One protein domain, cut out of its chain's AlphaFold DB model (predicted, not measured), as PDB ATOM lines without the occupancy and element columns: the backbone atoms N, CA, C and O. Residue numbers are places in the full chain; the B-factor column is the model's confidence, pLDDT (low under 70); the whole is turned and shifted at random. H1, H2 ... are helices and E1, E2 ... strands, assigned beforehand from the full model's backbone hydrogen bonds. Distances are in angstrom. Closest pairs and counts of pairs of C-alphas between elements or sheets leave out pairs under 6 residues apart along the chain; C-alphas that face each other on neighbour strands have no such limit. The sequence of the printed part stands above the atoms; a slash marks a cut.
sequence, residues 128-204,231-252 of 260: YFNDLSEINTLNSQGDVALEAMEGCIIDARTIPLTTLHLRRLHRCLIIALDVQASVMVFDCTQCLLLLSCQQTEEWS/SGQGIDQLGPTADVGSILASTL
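AT A GLANCE: This is residues 128 to 204 and 231 to 252 of the 260 residues of an uncharacterized protein of Piptocephalis cylindrospora (UniProt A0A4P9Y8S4). The printed part winds in stacked turns, a short solenoid with two walls of parallel strands: E1, E3 and residues 179 to 186 of E4 in one, E2, residues 173 to 179 of E4 and E5 in the other. H1 sits over part of the end by E1, and H2 packs at the side of the turns, near the beginnings of E2, E4 and E5. The 99 printed residues run H1, E1, E2, E3, E4, E5, H2, class mixed, with 48 residues in named elements, under half; the branched sheet is parallel. The whole is compact, with a radius of gyration of the C-alphas of 12.9 A, and spans 34 by 33 by 26 A.

HOW THE PARTS SIT: Residues 128 to 129 pair in parallel with residues 153 to 154 of E2, residues 152 to 155. H1, residues 132 to 135, only grazes the twisted sheet; its C-alpha 135 is 7.9 A from C-alpha 146 of E1, residues 143 to 147. E1 is parallel to E3, residues 161 to 167, with N 146 and O 165 2.8 A apart. E4, residues 173 to 186, bends by 146 degrees at residue 179. It is parallel to E2 (N 154 to O 173, 2.8 A), to E3 (N 166 to O 184, 2.8 A) and to E5, residues 192 to 197 (N 194 to O 174, 2.8 A). E2 and E3 lie on one side of E4, E5 on the other side. H2, residues 244 to 251, only grazes the sheet; its closest C-alphas to E2 are Val 244 and Ile 153, 6.6 A. In H2 every O i to N i+4 pair is within hydrogen-bond range; H1 is too short for one.

IN THESE COORDINATES: H1 begins at C-alpha 132 (288.869, 346.974, 305.652). E3 is 16.3 A long, E5 15.6 A, E4 15.0 A end to end, E1 13.1 A, H2 10.3 A. H2 ends at C-alpha 251 (286.659, 368.576, 316.327).

THE WHOLE: The C-alphas farthest apart, Ser 140 and Ser 250, are 37.1 A apart. Residues 205 to 230 are cut out, with 18.2 A between C-alphas 204 and 231. Of the links printed whole, none is long. Residues 130 to 141 and 199 to 201 have pLDDT under 70.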
ATOM      1  N   TYR A 128     280.495 352.509 310.668       73.06
ATOM      2  CA  TYR A 128     281.774 352.278 311.326       73.06
ATOM      3  C   TYR A 128     282.407 351.021 310.753       73.06
ATOM      4  O   TYR A 128     281.800 349.953 310.801       73.06
ATOM      5  N   PHE A 129     283.630 351.150 310.261       76.31
ATOM      6  CA  PHE A 129     284.397 350.032 309.744       76.31
ATOM      7  C   PHE A 129     285.697 349.907 310.524       76.31
ATOM      8  O   PHE A 129     286.505 350.833 310.532       76.31
ATOM      9  N   ASN A 130     285.893 348.760 311.165       69.31
ATOM     10  CA  ASN A 130     287.148 348.350 311.802       69.31
ATOM     11  C   ASN A 130     287.853 347.217 311.045       69.31
ATOM     12  O   ASN A 130     288.969 346.842 311.398       69.31
ATOM     13  N   ASP A 131     287.201 346.669 310.019       67.50
ATOM     14  CA  ASP A 131     287.777 345.710 309.094       67.50
ATOM     15  C   ASP A 131     287.653 346.249 307.665       67.50
ATOM     16  O   ASP A 131     286.562 346.429 307.120       67.50
ATOM     17  N   LEU A 132     288.800 346.511 307.038       65.38
ATOM     18  CA  LEU A 132     288.869 346.974 305.652       65.38
ATOM     19  C   LEU A 132     288.437 345.886 304.653       65.38
ATOM     20  O   LEU A 132     288.139 346.207 303.501       65.38
ATOM     21  N   SER A 133     288.341 344.625 305.085       61.16
ATOM     22  CA  SER A 133     287.786 343.516 304.299       61.16
ATOM     23  C   SER A 133     286.294 343.710 304.003       61.16
ATOM     24  O   SER A 133     285.819 343.298 302.946       61.16
ATOM     25  N   GLU A 134     285.556 344.379 304.896       58.09
ATOM     26  CA  GLU A 134     284.129 344.681 304.709       58.09
ATOM     27  C   GLU A 134     283.890 345.798 303.682       58.09
ATOM     28  O   GLU A 134     282.835 345.846 303.046       58.09
ATOM     29  N   ILE A 135     284.883 346.672 303.492       61.41
ATOM     30  CA  ILE A 135     284.867 347.770 302.510       61.41
ATOM     31  C   ILE A 135     285.484 347.328 301.169       61.41
ATOM     32  O   ILE A 135     285.161 347.877 300.123       61.41
ATOM     33  N   ASN A 136     286.329 346.295 301.217       53.12
ATOM     34  CA  ASN A 136     286.946 345.544 300.129       53.12
ATOM     35  C   ASN A 136     287.527 346.375 298.964       53.12
ATOM     36  O   ASN A 136     286.944 346.479 297.885       53.12
ATOM     37  N   THR A 137     288.768 346.835 299.171       55.38
ATOM     38  CA  THR A 137     289.731 347.194 298.107       55.38
ATOM     39  C   THR A 137     291.174 346.899 298.548       55.38
ATOM     40  O   THR A 137     292.095 347.652 298.243       55.38
ATOM     41  N   LEU A 138     291.377 345.836 299.334       52.06
ATOM     42  CA  LEU A 138     292.712 345.364 299.705       52.06
ATOM     43  C   LEU A 138     293.297 344.579 298.529       52.06
ATOM     44  O   LEU A 138     292.872 343.460 298.241       52.06
ATOM     45  N   ASN A 139     294.286 345.153 297.850       56.16
ATOM     46  CA  ASN A 139     295.104 344.380 296.921       56.16
ATOM     47  C   ASN A 139     296.080 343.504 297.718       56.16
ATOM     48  O   ASN A 139     296.496 343.869 298.819       56.16
ATOM     49  N   SER A 140     296.529 342.384 297.141       56.62
ATOM     50  CA  SER A 140     297.438 341.401 297.769       56.62
ATOM     51  C   SER A 140     298.803 341.955 298.232       56.62
ATOM     52  O   SER A 140     299.647 341.193 298.694       56.62
ATOM     53  N   GLN A 141     299.041 343.260 298.079       62.31
ATOM     54  CA  GLN A 141     300.263 343.985 298.429       62.31
ATOM     55  C   GLN A 141     300.069 345.008 299.572       62.31
ATOM     56  O   GLN A 141     300.997 345.755 299.875       62.31
ATOM     57  N   GLY A 142     298.897 345.044 300.223       70.50
ATOM     58  CA  GLY A 142     298.619 345.968 301.338       70.50
ATOM     59  C   GLY A 142     298.246 347.389 300.901       70.50
ATOM     60  O   GLY A 142     298.258 348.307 301.719       70.50
ATOM     61  N   ASP A 143     297.925 347.576 299.621       81.31
ATOM     62  CA  ASP A 143     297.396 348.829 299.080       81.31
ATOM     63  C   ASP A 143     295.879 348.872 299.261       81.31
ATOM     64  O   ASP A 143     295.184 347.923 298.881       81.31
ATOM     65  N   VAL A 144     295.373 349.977 299.812       86.31
ATOM     66  CA  VAL A 144     293.943 350.183 300.070       86.31
ATOM     67  C   VAL A 144     293.454 351.431 299.358       86.31
ATOM     68  O   VAL A 144     294.005 352.518 299.526       86.31
ATOM     69  N   ALA A 145     292.372 351.282 298.595       87.19
ATOM     70  CA  ALA A 145     291.679 352.392 297.954       87.19
ATOM     71  C   ALA A 145     290.256 352.545 298.498       87.19
ATOM     72  O   ALA A 145     289.411 351.671 298.338       87.19
ATOM     73  N   LEU A 146     289.986 353.681 299.124       88.56
ATOM     74  CA  LEU A 146     288.693 354.065 299.662       88.56
ATOM     75  C   LEU A 146     288.054 355.086 298.724       88.56
ATOM     76  O   LEU A 146     288.575 356.192 298.556       88.56
ATOM     77  N   GLU A 147     286.934 354.718 298.102       88.44
ATOM     78  CA  GLU A 147     286.292 355.541 297.078       88.44
ATOM     79  C   GLU A 147     284.806 355.792 297.350       88.44
ATOM     80  O   GLU A 147     284.081 354.886 297.746       88.44
ATOM     81  N   ALA A 148     284.333 357.000 297.020       86.31
ATOM     82  CA  ALA A 148     282.904 357.338 296.929       86.31
ATOM     83  C   ALA A 148     282.087 357.144 298.222       86.31
ATOM     84  O   ALA A 148     280.904 356.811 298.151       86.31
ATOM     85  N   MET A 149     282.698 357.321 299.394       85.62
ATOM     86  CA  MET A 149     282.004 357.127 300.670       85.62
ATOM     87  C   MET A 149     281.576 358.450 301.287       85.62
ATOM     88  O   MET A 149     282.300 359.447 301.222       85.62
ATOM     89  N   GLU A 150     280.426 358.413 301.951       88.25
ATOM     90  CA  GLU A 150     279.865 359.548 302.662       88.25
ATOM     91  C   GLU A 150     279.462 359.157 304.085       88.25
ATOM     92  O   GLU A 150     278.786 358.148 304.285       88.25
ATOM     93  N   GLY A 151     279.850 359.968 305.074       87.81
ATOM     94  CA  GLY A 151     279.403 359.773 306.455       87.81
ATOM     95  C   GLY A 151     279.967 358.518 307.129       87.81
ATOM     96  O   GLY A 151     279.288 357.924 307.966       87.81
ATOM     97  N   CYS A 152     281.183 358.097 306.773       88.38
ATOM     98  CA  CYS A 152     281.802 356.878 307.303       88.38
ATOM     99  C   CYS A 152     282.907 357.177 308.330       88.38
ATOM    100  O   CYS A 152     283.680 358.127 308.172       88.38
ATOM    101  N   ILE A 153     283.014 356.320 309.348       89.69
ATOM    102  CA  ILE A 153     284.179 356.201 310.234       89.69
ATOM    103  C   ILE A 153     284.951 354.968 309.798       89.69
ATOM    104  O   ILE A 153     284.396 353.873 309.750       89.69
ATOM    105  N   ILE A 154     286.228 355.144 309.496       89.19
ATOM    106  CA  ILE A 154     287.105 354.056 309.085       89.19
ATOM    107  C   ILE A 154     288.281 354.025 310.036       89.19
ATOM    108  O   ILE A 154     289.094 354.949 310.072       89.19
ATOM    109  N   ASP A 155     288.335 352.952 310.806       88.44
ATOM    110  CA  ASP A 155     289.368 352.675 311.781       88.44
ATOM    111  C   ASP A 155     290.284 351.563 311.264       88.44
ATOM    112  O   ASP A 155     289.950 350.382 311.298       88.44
ATOM    113  N   ALA A 156     291.451 351.964 310.770       87.25
ATOM    114  CA  ALA A 156     292.505 351.084 310.283       87.25
ATOM    115  C   ALA A 156     293.724 351.072 311.223       87.25
ATOM    116  O   ALA A 156     294.835 350.781 310.790       87.25
ATOM    117  N   ARG A 157     293.556 351.396 312.516       85.94
ATOM    118  CA  ARG A 157     294.668 351.448 313.489       85.94
ATOM    119  C   ARG A 157     295.438 350.137 313.628       85.94
ATOM    120  O   ARG A 157     296.620 350.159 313.951       85.94
ATOM    121  N   THR A 158     294.768 349.008 313.429       81.62
ATOM    122  CA  THR A 158     295.321 347.661 313.622       81.62
ATOM    123  C   THR A 158     295.828 347.024 312.329       81.62
ATOM    124  O   THR A 158     296.307 345.890 312.362       81.62
ATOM    125  N   ILE A 159     295.714 347.722 311.195       80.44
ATOM    126  CA  ILE A 159     295.987 347.170 309.869       80.44
ATOM    127  C   ILE A 159     297.193 347.905 309.274       80.44
ATOM    128  O   ILE A 159     297.086 349.102 309.003       80.44
ATOM    129  N   PRO A 160     298.327 347.221 309.039       81.19
ATOM    130  CA  PRO A 160     299.458 347.833 308.359       81.19
ATOM    131  C   PRO A 160     299.116 348.040 306.882       81.19
ATOM    132  O   PRO A 160     298.725 347.102 306.183       81.19
ATOM    133  N   LEU A 161     299.283 349.268 306.403       85.19
ATOM    134  CA  LEU A 161     299.005 349.657 305.025       85.19
ATOM    135  C   LEU A 161     300.302 350.010 304.309       85.19
ATOM    136  O   LEU A 161     301.155 350.710 304.849       85.19
ATOM    137  N   THR A 162     300.447 349.576 303.062       87.06
ATOM    138  CA  THR A 162     301.563 350.011 302.215       87.06
ATOM    139  C   THR A 162     301.254 351.399 301.665       87.06
ATOM    140  O   THR A 162     301.966 352.362 301.958       87.06
ATOM    141  N   THR A 163     300.150 351.521 300.925       87.12
ATOM    142  CA  THR A 163     299.637 352.794 300.411       87.12
ATOM    143  C   THR A 163     298.147 352.947 300.701       87.12
ATOM    144  O   THR A 163     297.392 351.973 300.692       87.12
ATOM    145  N   LEU A 164     297.715 354.185 300.950       90.69
ATOM    146  CA  LEU A 164     296.313 354.520 301.195       90.69
ATOM    147  C   LEU A 164     295.833 355.571 300.196       90.69
ATOM    148  O   LEU A 164     296.348 356.687 300.153       90.69
ATOM    149  N   HIS A 165     294.828 355.224 299.402       91.44
ATOM    150  CA  HIS A 165     294.221 356.104 298.411       91.44
ATOM    151  C   HIS A 165     292.818 356.504 298.873       91.44
ATOM    152  O   HIS A 165     291.935 355.660 298.971       91.44
ATOM    153  N   LEU A 166     292.598 357.790 299.128       92.44
ATOM    154  CA  LEU A 166     291.312 358.360 299.533       92.44
ATOM    155  C   LEU A 166     290.753 359.190 298.378       92.44
ATOM    156  O   LEU A 166     291.370 360.182 297.984       92.44
ATOM    157  N   ARG A 167     289.617 358.785 297.801       92.88
ATOM    158  CA  ARG A 167     289.057 359.434 296.605       92.88
ATOM    159  C   ARG A 167     287.573 359.730 296.761       92.88
ATOM    160  O   ARG A 167     286.792 358.809 296.993       92.88
ATOM    161  N   ARG A 168     287.164 360.981 296.515       91.94
ATOM    162  CA  ARG A 168     285.740 361.376 296.513       91.94
ATOM    163  C   ARG A 168     285.049 361.038 297.839       91.94
ATOM    164  O   ARG A 168     284.005 360.391 297.840       91.94
ATOM    165  N   LEU A 169     285.681 361.397 298.958       91.88
ATOM    166  CA  LEU A 169     285.125 361.177 300.295       91.88
ATOM    167  C   LEU A 169     284.449 362.449 300.804       91.88
ATOM    168  O   LEU A 169     285.030 363.532 300.698       91.88
ATOM    169  N   HIS A 170     283.261 362.306 301.386       91.25
ATOM    170  CA  HIS A 170     282.489 363.419 301.936       91.25
ATOM    171  C   HIS A 170     282.135 363.153 303.400       91.25
ATOM    172  O   HIS A 170     281.541 362.125 303.718       91.25
ATOM    173  N   ARG A 171     282.478 364.077 304.307       89.75
ATOM    174  CA  ARG A 171     282.151 363.957 305.742       89.75
ATOM    175  C   ARG A 171     282.577 362.611 306.345       89.75
ATOM    176  O   ARG A 171     281.759 361.912 306.936       89.75
ATOM    177  N   CYS A 172     283.845 362.239 306.187       90.81
ATOM    178  CA  CYS A 172     284.384 360.978 306.709       90.81
ATOM    179  C   CYS A 172     285.463 361.212 307.776       90.81
ATOM    180  O   CYS A 172     286.219 362.183 307.712       90.81
ATOM    181  N   LEU A 173     285.566 360.283 308.726       91.00
ATOM    182  CA  LEU A 173     286.670 360.190 309.683       91.00
ATOM    183  C   LEU A 173     287.526 358.978 309.325       91.00
ATOM    184  O   LEU A 173     287.037 357.854 309.378       91.00
ATOM    185  N   ILE A 174     288.790 359.201 308.975       91.62
ATOM    186  CA  ILE A 174     289.728 358.133 308.615       91.62
ATOM    187  C   ILE A 174     290.858 358.103 309.636       91.62
ATOM    188  O   ILE A 174     291.515 359.121 309.859       91.62
ATOM    189  N   ILE A 175     291.098 356.937 310.228       90.88
ATOM    190  CA  ILE A 175     292.170 356.704 311.193       90.88
ATOM    191  C   ILE A 175     293.094 355.632 310.620       90.88
ATOM    192  O   ILE A 175     292.731 354.462 310.571       90.88
ATOM    193  N   ALA A 176     294.288 356.027 310.182       90.00
ATOM    194  CA  ALA A 176     295.297 355.128 309.633       90.00
ATOM    195  C   ALA A 176     296.676 355.519 310.173       90.00
ATOM    196  O   ALA A 176     297.288 356.487 309.723       90.00
ATOM    197  N   LEU A 177     297.149 354.783 311.180       87.69
ATOM    198  CA  LEU A 177     298.349 355.155 311.936       87.69
ATOM    199  C   LEU A 177     299.614 354.384 311.524       87.69
ATOM    200  O   LEU A 177     300.712 354.765 311.921       87.69
ATOM    201  N   ASP A 178     299.462 353.335 310.717       87.12
ATOM    202  CA  ASP A 178     300.562 352.500 310.231       87.12
ATOM    203  C   ASP A 178     300.538 352.429 308.696       87.12
ATOM    204  O   ASP A 178     300.112 351.437 308.103       87.12
ATOM    205  N   VAL A 179     300.929 353.532 308.042       88.19
ATOM    206  CA  VAL A 179     301.079 353.595 306.580       88.19
ATOM    207  C   VAL A 179     302.559 353.655 306.202       88.19
ATOM    208  O   VAL A 179     303.246 354.653 306.428       88.19
ATOM    209  N   GLN A 180     303.063 352.593 305.581       85.94
ATOM    210  CA  GLN A 180     304.491 352.407 305.336       85.94
ATOM    211  C   GLN A 180     305.048 353.325 304.249       85.94
ATOM    212  O   GLN A 180     306.179 353.779 304.382       85.94
ATOM    213  N   ALA A 181     304.302 353.594 303.174       85.38
ATOM    214  CA  ALA A 181     304.821 354.356 302.040       85.38
ATOM    215  C   ALA A 181     304.173 355.736 301.910       85.38
ATOM    216  O   ALA A 181     304.825 356.746 302.169       85.38
ATOM    217  N   SER A 182     302.917 355.800 301.469       87.94
ATOM    218  CA  SER A 182     302.285 357.069 301.098       87.94
ATOM    219  C   SER A 182     300.775 357.069 301.287       87.94
ATOM    220  O   SER A 182     300.106 356.035 301.217       87.94
ATOM    221  N   VAL A 183     300.234 358.271 301.483       91.44
ATOM    222  CA  VAL A 183     298.794 358.528 301.477       91.44
ATOM    223  C   VAL A 183     298.484 359.504 300.350       91.44
ATOM    224  O   VAL A 183     299.071 360.581 300.271       91.44
ATOM    225  N   MET A 184     297.554 359.134 299.477       92.12
ATOM    226  CA  MET A 184     297.069 359.982 298.396       92.12
ATOM    227  C   MET A 184     295.628 360.381 298.675       92.12
ATOM    228  O   MET A 184     294.746 359.529 298.742       92.12
ATOM    229  N   VAL A 185     295.387 361.682 298.805       93.62
ATOM    230  CA  VAL A 185     294.055 362.244 299.042       93.62
ATOM    231  C   VAL A 185     293.630 363.025 297.809       93.62
ATOM    232  O   VAL A 185     294.341 363.921 297.361       93.62
ATOM    233  N   PHE A 186     292.477 362.679 297.247       94.00
ATOM    234  CA  PHE A 186     291.951 363.307 296.045       94.00
ATOM    235  C   PHE A 186     290.457 363.578 296.194       94.00
ATOM    236  O   PHE A 186     289.683 362.666 296.485       94.00
ATOM    237  N   ASP A 187     290.052 364.825 295.957       93.50
ATOM    238  CA  ASP A 187     288.641 365.229 295.952       93.50
ATOM    239  C   ASP A 187     287.904 364.833 297.247       93.50
ATOM    240  O   ASP A 187     286.881 364.159 297.236       93.50
ATOM    241  N   CYS A 188     288.494 365.155 298.400       92.19
ATOM    242  CA  CYS A 188     287.920 364.852 299.711       92.19
ATOM    243  C   CYS A 188     287.488 366.143 300.398       92.19
ATOM    244  O   CYS A 188     288.234 367.123 300.414       92.19
ATOM    245  N   THR A 189     286.296 366.143 300.985       91.06
ATOM    246  CA  THR A 189     285.673 367.345 301.544       91.06
ATOM    247  C   THR A 189     285.073 367.061 302.913       91.06
ATOM    248  O   THR A 189     284.460 366.022 303.155       91.06
ATOM    249  N   GLN A 190     285.290 368.001 303.838       89.19
ATOM    250  CA  GLN A 190     284.849 367.894 305.234       89.19
ATOM    251  C   GLN A 190     285.304 366.603 305.937       89.19
ATOM    252  O   GLN A 190     284.591 366.065 306.779       89.19
ATOM    253  N   CYS A 191     286.482 366.092 305.593       90.31
ATOM    254  CA  CYS A 191     287.023 364.886 306.207       90.31
ATOM    255  C   CYS A 191     288.013 365.232 307.321       90.31
ATOM    256  O   CYS A 191     288.774 366.194 307.207       90.31
ATOM    257  N   LEU A 192     288.047 364.399 308.360       90.56
ATOM    258  CA  LEU A 192     289.113 364.395 309.357       90.56
ATOM    259  C   LEU A 192     289.997 363.173 309.109       90.56
ATOM    260  O   LEU A 192     289.532 362.037 309.184       90.56
ATOM    261  N   LEU A 193     291.262 363.418 308.778       92.12
ATOM    262  CA  LEU A 193     292.231 362.379 308.447       92.12
ATOM    263  C   LEU A 193     293.304 362.341 309.533       92.12
ATOM    264  O   LEU A 193     294.065 363.292 309.691       92.12
ATOM    265  N   LEU A 194     293.359 361.243 310.276       90.62
ATOM    266  CA  LEU A 194     294.406 360.973 311.250       90.62
ATOM    267  C   LEU A 194     295.368 359.975 310.643       90.62
ATOM    268  O   LEU A 194     295.063 358.787 310.528       90.62
ATOM    269  N   LEU A 195     296.507 360.497 310.213       90.44
ATOM    270  CA  LEU A 195     297.461 359.768 309.403       90.44
ATOM    271  C   LEU A 195     298.818 359.761 310.090       90.44
ATOM    272  O   LEU A 195     299.278 360.793 310.577       90.44
ATOM    273  N   SER A 196     299.472 358.609 310.072       87.56
ATOM    274  CA  SER A 196     300.904 358.493 310.331       87.56
ATOM    275  C   SER A 196     301.523 357.716 309.174       87.56
ATOM    276  O   SER A 196     301.143 356.574 308.903       87.56
ATOM    277  N   CYS A 197     302.414 358.379 308.431       83.00
ATOM    278  CA  CYS A 197     303.091 357.796 307.278       83.00
ATOM    279  C   CYS A 197     304.541 358.287 307.149       83.00
ATOM    280  O   CYS A 197     304.882 359.376 307.611       83.00
ATOM    281  N   GLN A 198     305.404 357.508 306.487       71.25
ATOM    282  CA  GLN A 198     306.838 357.840 306.370       71.25
ATOM    283  C   GLN A 198     307.120 359.164 305.640       71.25
ATOM    284  O   GLN A 198     308.154 359.789 305.856       71.25
ATOM    285  N   GLN A 199     306.211 359.620 304.775       62.59
ATOM    286  CA  GLN A 199     306.366 360.879 304.039       62.59
ATOM    287  C   GLN A 199     306.051 362.131 304.877       62.59
ATOM    288  O   GLN A 199     306.371 363.235 304.442       62.59
ATOM    289  N   THR A 200     305.441 361.992 306.063       61.41
ATOM    290  CA  THR A 200     304.946 363.128 306.872       61.41
ATOM    291  C   THR A 200     305.874 363.585 308.001       61.41
ATOM    292  O   THR A 200     305.455 364.387 308.830       61.41
ATOM    293  N   GLU A 201     307.141 363.154 308.026       63.78
ATOM    294  CA  GLU A 201     308.141 363.628 309.010       63.78
ATOM    295  C   GLU A 201     308.289 365.169 309.019       63.78
ATOM    296  O   GLU A 201     308.658 365.766 310.025       63.78
ATOM    297  N   GLU A 202     307.912 365.837 307.922       75.88
ATOM    298  CA  GLU A 202     307.867 367.297 307.789       75.88
ATOM    299  C   GLU A 202     306.420 367.810 307.608       75.88
ATOM    300  O   GLU A 202     306.075 368.504 306.650       75.88
ATOM    301  N   TRP A 203     305.536 367.460 308.545       83.94
ATOM    302  CA  TRP A 203     304.103 367.806 308.517       83.94
ATOM    303  C   TRP A 203     303.810 369.316 308.413       83.94
ATOM    304  O   TRP A 203     302.724 369.709 307.991       83.94
ATOM    305  N   SER A 204     304.764 370.167 308.806       84.62
ATOM    306  CA  SER A 204     304.604 371.625 308.838       84.62
ATOM    307  C   SER A 204     304.991 372.335 307.532       84.62
ATOM    308  O   SER A 204     304.668 373.512 307.363       84.62
ATOM    309  N   SER A 231     292.485 367.164 321.075       78.88
ATOM    310  CA  SER A 231     293.244 366.489 322.129       78.88
ATOM    311  C   SER A 231     293.296 364.964 321.976       78.88
ATOM    312  O   SER A 231     293.900 364.294 322.811       78.88
ATOM    313  N   GLY A 232     292.626 364.399 320.964       73.94
ATOM    314  CA  GLY A 232     292.492 362.951 320.771       73.94
ATOM    315  C   GLY A 232     291.575 362.266 321.792       73.94
ATOM    316  O   GLY A 232     291.407 361.050 321.758       73.94
ATOM    317  N   GLN A 233     290.954 363.025 322.699       75.19
ATOM    318  CA  GLN A 233     290.013 362.497 323.687       75.19
ATOM    319  C   GLN A 233     288.830 361.805 322.994       75.19
ATOM    320  O   GLN A 233     288.200 362.377 322.105       75.19
ATOM    321  N   GLY A 234     288.521 360.578 323.423       72.69
ATOM    322  CA  GLY A 234     287.377 359.802 322.935       72.69
ATOM    323  C   GLY A 234     287.633 358.981 321.669       72.69
ATOM    324  O   GLY A 234     286.764 358.202 321.287       72.69
ATOM    325  N   ILE A 235     288.816 359.079 321.051       77.06
ATOM    326  CA  ILE A 235     289.115 358.322 319.828       77.06
ATOM    327  C   ILE A 235     289.155 356.802 320.048       77.06
ATOM    328  O   ILE A 235     288.704 356.024 319.211       77.06
ATOM    329  N   ASP A 236     289.639 356.365 321.210       74.44
ATOM    330  CA  ASP A 236     289.702 354.947 321.584       74.44
ATOM    331  C   ASP A 236     288.330 354.351 321.907       74.44
ATOM    332  O   ASP A 236     288.180 353.136 321.951       74.44
ATOM    333  N   GLN A 237     287.324 355.204 322.106       73.25
ATOM    334  CA  GLN A 237     285.948 354.808 322.404       73.25
ATOM    335  C   GLN A 237     285.046 354.878 321.165       73.25
ATOM    336  O   GLN A 237     283.839 354.659 321.275       73.25
ATOM    337  N   LEU A 238     285.609 355.190 319.991       76.75
ATOM    338  CA  LEU A 238     284.863 355.137 318.741       76.75
ATOM    339  C   LEU A 238     284.405 353.703 318.483       76.75
ATOM    340  O   LEU A 238     285.165 352.746 318.608       76.75
ATOM    341  N   GLY A 239     283.136 353.574 318.129       73.00
ATOM    342  CA  GLY A 239     282.515 352.296 317.847       73.00
ATOM    343  C   GLY A 239     281.334 352.460 316.898       73.00
ATOM    344  O   GLY A 239     281.083 353.563 316.407       73.00
ATOM    345  N   PRO A 240     280.560 351.389 316.671       72.94
ATOM    346  CA  PRO A 240     279.491 351.363 315.670       72.94
ATOM    347  C   PRO A 240     278.367 352.381 315.867       72.94
ATOM    348  O   PRO A 240     277.609 352.656 314.945       72.94
ATOM    349  N   THR A 241     278.235 352.927 317.073       74.94
ATOM    350  CA  THR A 241     277.219 353.921 317.432       74.94
ATOM    351  C   THR A 241     277.721 355.359 317.344       74.94
ATOM    352  O   THR A 241     276.949 356.283 317.593       74.94
ATOM    353  N   ALA A 242     279.003 355.565 317.036       79.75
ATOM    354  CA  ALA A 242     279.586 356.892 316.940       79.75
ATOM    355  C   ALA A 242     279.017 357.639 315.729       79.75
ATOM    356  O   ALA A 242     278.922 357.059 314.650       79.75
ATOM    357  N   ASP A 243     278.670 358.916 315.918       83.31
ATOM    358  CA  ASP A 243     278.164 359.809 314.872       83.31
ATOM    359  C   ASP A 243     279.283 360.695 314.307       83.31
ATOM    360  O   ASP A 243     279.817 361.565 315.003       83.31
ATOM    361  N   VAL A 244     279.608 360.511 313.024       84.06
ATOM    362  CA  VAL A 244     280.624 361.318 312.324       84.06
ATOM    363  C   VAL A 244     280.267 362.797 312.356       84.06
ATOM    364  O   VAL A 244     281.154 363.627 312.526       84.06
ATOM    365  N   GLY A 245     278.984 363.146 312.207       81.38
ATOM    366  CA  GLY A 245     278.548 364.542 312.163       81.38
ATOM    367  C   GLY A 245     278.910 365.294 313.442       81.38
ATOM    368  O   GLY A 245     279.568 366.333 313.390       81.38
ATOM    369  N   SER A 246     278.543 364.725 314.587       82.12
ATOM    370  CA  SER A 246     278.835 365.262 315.917       82.12
ATOM    371  C   SER A 246     280.335 365.344 316.185       82.12
ATOM    372  O   SER A 246     280.814 366.358 316.699       82.12
ATOM    373  N   ILE A 247     281.096 364.315 315.793       83.81
ATOM    374  CA  ILE A 247     282.554 364.309 315.951       83.81
ATOM    375  C   ILE A 247     283.172 365.433 315.122       83.81
ATOM    376  O   ILE A 247     283.865 366.282 315.678       83.81
ATOM    377  N   LEU A 248     282.879 365.501 313.822       83.69
ATOM    378  CA  LEU A 248     283.410 366.544 312.945       83.69
ATOM    379  C   LEU A 248     283.016 367.949 313.427       83.69
ATOM    380  O   LEU A 248     283.859 368.840 313.414       83.69
ATOM    381  N   ALA A 249     281.787 368.144 313.913       81.12
ATOM    382  CA  ALA A 249     281.334 369.426 314.456       81.12
ATOM    383  C   ALA A 249     282.086 369.836 315.735       81.12
ATOM    384  O   ALA A 249     282.365 371.017 315.947       81.12
ATOM    385  N   SER A 250     282.425 368.870 316.592       80.06
ATOM    386  CA  SER A 250     283.178 369.129 317.824       80.06
ATOM    387  C   SER A 250     284.669 369.379 317.573       80.06
ATOM    388  O   SER A 250     285.280 370.194 318.273       80.06
ATOM    389  N   THR A 251     285.219 368.709 316.558       77.94
ATOM    390  CA  THR A 251     286.659 368.576 316.327       77.94
ATOM    391  C   THR A 251     287.201 369.551 315.288       77.94
ATOM    392  O   THR A 251     288.341 369.993 315.409       77.94
ATOM    393  N   LEU A 252     286.421 369.896 314.260       74.81
ATOM    394  CA  LEU A 252     286.882 370.820 313.231       74.81
ATOM    395  C   LEU A 252     286.825 372.270 313.745       74.81
ATOM    396  O   LEU A 252     285.846 372.669 314.379       74.81
TER     397      LEU A 252